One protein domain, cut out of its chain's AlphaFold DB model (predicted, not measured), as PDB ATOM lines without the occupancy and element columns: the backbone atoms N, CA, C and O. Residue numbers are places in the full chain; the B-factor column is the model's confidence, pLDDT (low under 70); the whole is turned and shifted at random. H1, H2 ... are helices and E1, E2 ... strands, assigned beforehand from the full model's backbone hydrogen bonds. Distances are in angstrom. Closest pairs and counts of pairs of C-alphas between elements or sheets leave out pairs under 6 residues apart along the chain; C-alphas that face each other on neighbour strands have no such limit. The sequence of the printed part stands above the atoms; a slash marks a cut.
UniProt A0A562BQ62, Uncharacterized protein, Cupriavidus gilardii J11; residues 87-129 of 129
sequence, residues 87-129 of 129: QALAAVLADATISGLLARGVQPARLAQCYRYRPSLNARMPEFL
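Overview. This is residues 87 to 129 of the 129 residues of an uncharacterized protein of Cupriavidus gilardii J11 (UniProt A0A562BQ62). The model is a flat, open arch: the long helix H1 makes one leg, the hairpin of E1 and E2 with its loop makes the other, and the short helix H2 lies in the crosspiece that joins them at one end. The space between the two legs is empty, and residues 87 to 97 and 99 to 105 stand free. The printed part has 43 residues, with two named helices and two named strands in the order H1, H2, E1, E2; the sheet is E1 - E2, antiparallel, and the class is mixed, helices and strands. The whole is loose, with a radius of gyration of the C-alphas of 12.4 A, and the C-alphas span 28 by 27 by 10 A along their three main axes.

Along the chain. H1, residues 87 to 103, begins with C-alpha 87 at (177.291, 140.149, 146.732) and ends with C-alpha 103 at (177.918, 149.659, 168.912), measuring 24.1 A from first to last C-alpha. H2 is residues 108 to 111, four residues and 5.0 A long. E1 is residues 115 to 117, 6.9 A long. E2 is residues 126 to 128, 6.0 A long, and its last C-alpha, that of Phe 128, is at (168.653, 133.231, 169.029).

Arrangement. H1 is apart from E1 and from E2. H1 and H2 are only just apart, with their closest C-alphas 8.3 A from each other. The closest C-alphas of H2 and E2 are those of Leu 111 and Phe 128, 5.8 A apart, the one pair of theirs within 8 A. E1 and E2 form a hairpin, antiparallel at 153 degrees between their directions. C-alphas 115 and 128 face each other at 4.3 A, and C-alphas 117 and 126 at 4.6 A. Across this pair N 116 and O 127 are within hydrogen-bond range at 2.9 A, and N 127 and O 116 at 2.8 A. In H1 every O i to N i+4 pair is within hydrogen-bond range, while H2 is too short for such a pair and has its one O i to N i+3 pair within range.

Size, cuts and confidence. The two C-alphas farthest apart are those of Ala 103 and Leu 121, at 33.1 A. The first and last printed C-alphas, of Gln 87 and Leu 129, are 28.7 A apart, and residue 129 is the chain's last. The printed part has no cut. The links H1 to H2 and H2 to E1 are tight, the link E1 to E2, eight residues, is short, and no link is long. The mean pLDDT of the printed part is 92.4, and no printed residue is under 70.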
ATOM      1  N   GLN A  87     176.223 140.416 145.755       92.88
ATOM      2  CA  GLN A  87     177.291 140.149 146.732       92.88
ATOM      3  C   GLN A  87     177.806 141.423 147.420       92.88
ATOM      4  O   GLN A  87     177.932 141.451 148.643       92.88
ATOM      5  N   ALA A  88     178.095 142.473 146.648       90.75
ATOM      6  CA  ALA A  88     178.618 143.722 147.198       90.75
ATOM      7  C   ALA A  88     177.602 144.400 148.133       90.75
ATOM      8  O   ALA A  88     177.949 144.789 149.246       90.75
ATOM      9  N   LEU A  89     176.332 144.470 147.720       96.50
ATOM     10  CA  LEU A  89     175.261 145.043 148.535       96.50
ATOM     11  C   LEU A  89     175.036 144.239 149.822       96.50
ATOM     12  O   LEU A  89     174.933 144.818 150.899       96.50
ATOM     13  N   ALA A  90     174.994 142.910 149.724       94.88
ATOM     14  CA  ALA A  90     174.823 142.033 150.877       94.88
ATOM     15  C   ALA A  90     175.965 142.195 151.892       94.88
ATOM     16  O   ALA A  90     175.704 142.231 153.093       94.88
ATOM     17  N   ALA A  91     177.209 142.342 151.420       91.44
ATOM     18  CA  ALA A  91     178.360 142.593 152.284       91.44
ATOM     19  C   ALA A  91     178.246 143.939 153.019       91.44
ATOM     20  O   ALA A  91     178.448 143.979 154.228       91.44
ATOM     21  N   VAL A  92     177.851 145.013 152.323       96.00
ATOM     22  CA  VAL A  92     177.642 146.338 152.939       96.00
ATOM     23  C   VAL A  92     176.529 146.299 153.987       96.00
ATOM     24  O   VAL A  92     176.696 146.822 155.087       96.00
ATOM     25  N   LEU A  93     175.400 145.656 153.678       97.81
ATOM     26  CA  LEU A  93     174.292 145.522 154.626       97.81
ATOM     27  C   LEU A  93     174.702 144.720 155.865       97.81
ATOM     28  O   LEU A  93     174.368 145.113 156.984       97.81
ATOM     29  N   ALA A  94     175.430 143.616 155.678       94.38
ATOM     30  CA  ALA A  94     175.936 142.808 156.780       94.38
ATOM     31  C   ALA A  94     176.912 143.604 157.658       94.38
ATOM     32  O   ALA A  94     176.748 143.614 158.877       94.38
ATOM     33  N   ASP A  95     177.869 144.311 157.053       95.38
ATOM     34  CA  ASP A  95     178.863 145.116 157.766       95.38
ATOM     35  C   ASP A  95     178.217 146.238 158.591       95.38
ATOM     36  O   ASP A  95     178.433 146.327 159.801       95.38
ATOM     37  N   ALA A  96     177.337 147.031 157.971       97.69
ATOM     38  CA  ALA A  96     176.636 148.115 158.653       97.69
ATOM     39  C   ALA A  96     175.745 147.594 159.794       97.69
ATOM     40  O   ALA A  96     175.703 148.180 160.879       97.69
ATOM     41  N   THR A  97     175.063 146.464 159.575       96.62
ATOM     42  CA  THR A  97     174.206 145.842 160.593       96.62
ATOM     43  C   THR A  97     175.032 145.332 161.770       96.62
ATOM     44  O   THR A  97     174.714 145.642 162.917       96.62
ATOM     45  N   ILE A  98     176.104 144.578 161.510       94.50
ATOM     46  CA  ILE A  98     176.976 144.037 162.561       94.50
ATOM     47  C   ILE A  98     177.612 145.182 163.347       94.50
ATOM     48  O   ILE A  98     177.539 145.183 164.576       94.50
ATOM     49  N   SER A  99     178.149 146.190 162.660       96.81
ATOM     50  CA  SER A  99     178.733 147.376 163.291       96.81
ATOM     51  C   SER A  99     177.724 148.101 164.187       96.81
ATOM     52  O   SER A  99     178.028 148.407 165.342       96.81
ATOM     53  N   GLY A 100     176.495 148.306 163.707       97.88
ATOM     54  CA  GLY A 100     175.420 148.922 164.488       97.88
ATOM     55  C   GLY A 100     174.998 148.096 165.711       97.88
ATOM     56  O   GLY A 100     174.764 148.659 166.781       97.88
ATOM     57  N   LEU A 101     174.929 146.767 165.592       95.75
ATOM     58  CA  LEU A 101     174.614 145.873 166.713       95.75
ATOM     59  C   LEU A 101     175.726 145.879 167.771       95.75
ATOM     60  O   LEU A 101     175.432 145.989 168.964       95.75
ATOM     61  N   LEU A 102     176.991 145.815 167.346       96.44
ATOM     62  CA  LEU A 102     178.148 145.875 168.242       96.44
ATOM     63  C   LEU A 102     178.212 147.212 168.987       96.44
ATOM     64  O   LEU A 102     178.398 147.222 170.202       96.44
ATOM     65  N   ALA A 103     177.970 148.331 168.296       97.44
ATOM     66  CA  ALA A 103     177.918 149.659 168.912       97.44
ATOM     67  C   ALA A 103     176.816 149.782 169.982       97.44
ATOM     68  O   ALA A 103     176.930 150.580 170.909       97.44
ATOM     69  N   ARG A 104     175.757 148.969 169.885       97.06
ATOM     70  CA  ARG A 104     174.661 148.889 170.866       97.06
ATOM     71  C   ARG A 104     174.912 147.855 171.969       97.06
ATOM     72  O   ARG A 104     174.021 147.605 172.777       97.06
ATOM     73  N   GLY A 105     176.099 147.249 172.008       96.44
ATOM     74  CA  GLY A 105     176.505 146.297 173.040       96.44
ATOM     75  C   GLY A 105     175.982 144.873 172.845       96.44
ATOM     76  O   GLY A 105     176.056 144.074 173.779       96.44
ATOM     77  N   VAL A 106     175.463 144.522 171.661       94.31
ATOM     78  CA  VAL A 106     175.118 143.126 171.352       94.31
ATOM     79  C   VAL A 106     176.392 142.284 171.373       94.31
ATOM     80  O   VAL A 106     177.408 142.671 170.802       94.31
ATOM     81  N   GLN A 107     176.340 141.122 172.028       92.44
ATOM     82  CA  GLN A 107     177.486 140.224 172.196       92.44
ATOM     83  C   GLN A 107     177.289 138.951 171.355       92.44
ATOM     84  O   GLN A 107     176.616 138.025 171.816       92.44
ATOM     85  N   PRO A 108     177.885 138.842 170.149       89.69
ATOM     86  CA  PRO A 108     177.688 137.689 169.264       89.69
ATOM     87  C   PRO A 108     178.058 136.348 169.905       89.69
ATOM     88  O   PRO A 108     177.387 135.346 169.681       89.69
ATOM     89  N   ALA A 109     179.087 136.336 170.758       89.31
ATOM     90  CA  ALA A 109     179.502 135.139 171.483       89.31
ATOM     91  C   ALA A 109     178.397 134.581 172.395       89.31
ATOM     92  O   ALA A 109     178.327 133.372 172.572       89.31
ATOM     93  N   ARG A 110     177.523 135.436 172.948       89.56
ATOM     94  CA  ARG A 110     176.368 134.997 173.746       89.56
ATOM     95  C   ARG A 110     175.253 134.441 172.874       89.56
ATOM     96  O   ARG A 110     174.712 133.392 173.188       89.56
ATOM     97  N   LEU A 111     174.967 135.101 171.754       88.19
ATOM     98  CA  LEU A 111     173.981 134.619 170.786       88.19
ATOM     99  C   LEU A 111     174.360 133.225 170.257       88.19
ATOM    100  O   LEU A 111     173.519 132.342 170.137       88.19
ATOM    101  N   ALA A 112     175.650 132.982 170.020       88.06
ATOM    102  CA  ALA A 112     176.143 131.687 169.558       88.06
ATOM    103  C   ALA A 112     176.019 130.546 170.592       88.06
ATOM    104  O   ALA A 112     176.161 129.386 170.211       88.06
ATOM    105  N   GLN A 113     175.765 130.848 171.873       91.00
ATOM    106  CA  GLN A 113     175.623 129.834 172.929       91.00
ATOM    107  C   GLN A 113     174.229 129.205 172.963       91.00
ATOM    108  O   GLN A 113     174.100 128.069 173.412       91.00
ATOM    109  N   CYS A 114     173.195 129.916 172.501       91.19
ATOM    110  CA  CYS A 114     171.817 129.440 172.557       91.19
ATOM    111  C   CYS A 114     171.037 129.889 171.316       91.19
ATOM    112  O   CYS A 114     170.628 131.041 171.188       91.19
ATOM    113  N   TYR A 115     170.845 128.966 170.376       94.38
ATOM    114  CA  TYR A 115     170.043 129.208 169.185       94.38
ATOM    115  C   TYR A 115     169.450 127.907 168.649       94.38
ATOM    116  O   TYR A 115     169.944 126.810 168.920       94.38
ATOM    117  N   ARG A 116     168.412 128.039 167.829       94.44
ATOM    118  CA  ARG A 116     167.882 126.955 166.992       94.44
ATOM    119  C   ARG A 116     167.793 127.415 165.545       94.44
ATOM    120  O   ARG A 116     167.636 128.602 165.284       94.44
ATOM    121  N   TYR A 117     167.883 126.496 164.589       94.25
ATOM    122  CA  TYR A 117     167.645 126.838 163.185       94.25
ATOM    123  C   TYR A 117     166.164 126.732 162.842       94.25
ATOM    124  O   TYR A 117     165.492 125.774 163.224       94.25
ATOM    125  N   ARG A 118     165.672 127.694 162.059       93.88
ATOM    126  CA  ARG A 118     164.362 127.579 161.411       93.88
ATOM    127  C   ARG A 118     164.372 126.416 160.414       93.88
ATOM    128  O   ARG A 118     165.359 126.281 159.686       93.88
ATOM    129  N   PRO A 119     163.286 125.626 160.309       88.44
ATOM    130  CA  PRO A 119     163.155 124.630 159.252       88.44
ATOM    131  C   PRO A 119     163.229 125.291 157.869       88.44
ATOM    132  O   PRO A 119     162.360 126.075 157.491       88.44
ATOM    133  N   SER A 120     164.286 124.995 157.118       87.12
ATOM    134  CA  SER A 120     164.447 125.397 155.721       87.12
ATOM    135  C   SER A 120     165.418 124.447 155.032       87.12
ATOM    136  O   SER A 120     166.462 124.113 155.587       87.12
ATOM    137  N   LEU A 121     165.074 124.021 153.817       82.94
ATOM    138  CA  LEU A 121     165.936 123.158 153.007       82.94
ATOM    139  C   LEU A 121     167.147 123.915 152.443       82.94
ATOM    140  O   LEU A 121     168.208 123.329 152.264       82.94
ATOM    141  N   ASN A 122     166.997 125.222 152.196       82.12
ATOM    142  CA  ASN A 122     167.934 126.000 151.378       82.12
ATOM    143  C   ASN A 122     168.590 127.173 152.122       82.12
ATOM    144  O   ASN A 122     169.466 127.833 151.568       82.12
ATOM    145  N   ALA A 123     168.181 127.463 153.360       83.81
ATOM    146  CA  ALA A 123     168.736 128.560 154.145       83.81
ATOM    147  C   ALA A 123     169.004 128.133 155.590       83.81
ATOM    148  O   ALA A 123     168.218 127.418 156.203       83.81
ATOM    149  N   ARG A 124     170.098 128.632 156.170       88.44
ATOM    150  CA  ARG A 124     170.389 128.487 157.602       88.44
ATOM    151  C   ARG A 124     170.080 129.807 158.294       88.44
ATOM    152  O   ARG A 124     170.835 130.762 158.163       88.44
ATOM    153  N   MET A 125     168.955 129.860 159.001       92.12
ATOM    154  CA  MET A 125     168.497 131.057 159.712       92.12
ATOM    155  C   MET A 125     168.427 130.765 161.214       92.12
ATOM    156  O   MET A 125     167.531 130.016 161.622       92.12
ATOM    157  N   PRO A 126     169.366 131.282 162.024       92.44
ATOM    158  CA  PRO A 126     169.326 131.093 163.467       92.44
ATOM    159  C   PRO A 126     168.238 131.965 164.107       92.44
ATOM    160  O   PRO A 126     168.134 133.159 163.832       92.44
ATOM    161  N   GLU A 127     167.447 131.358 164.984       93.06
ATOM    162  CA  GLU A 127     166.645 132.024 166.007       93.06
ATOM    163  C   GLU A 127     167.428 131.954 167.317       93.06
ATOM    164  O   GLU A 127     167.609 130.869 167.877       93.06
ATOM    165  N   PHE A 128     167.934 133.101 167.765       90.69
ATOM    166  CA  PHE A 128     168.653 133.231 169.029       90.69
ATOM    167  C   PHE A 128     167.648 133.289 170.186       90.69
ATOM    168  O   PHE A 128     166.639 133.990 170.074       90.69
ATOM    169  N   LEU A 129     167.909 132.520 171.246       84.12
ATOM    170  CA  LEU A 129     167.005 132.302 172.384       84.12
ATOM    171  C   LEU A 129     167.473 133.045 173.638       84.12
ATOM    172  O   LEU A 129     168.706 133.160 173.829       84.12
TER     173      LEU A 129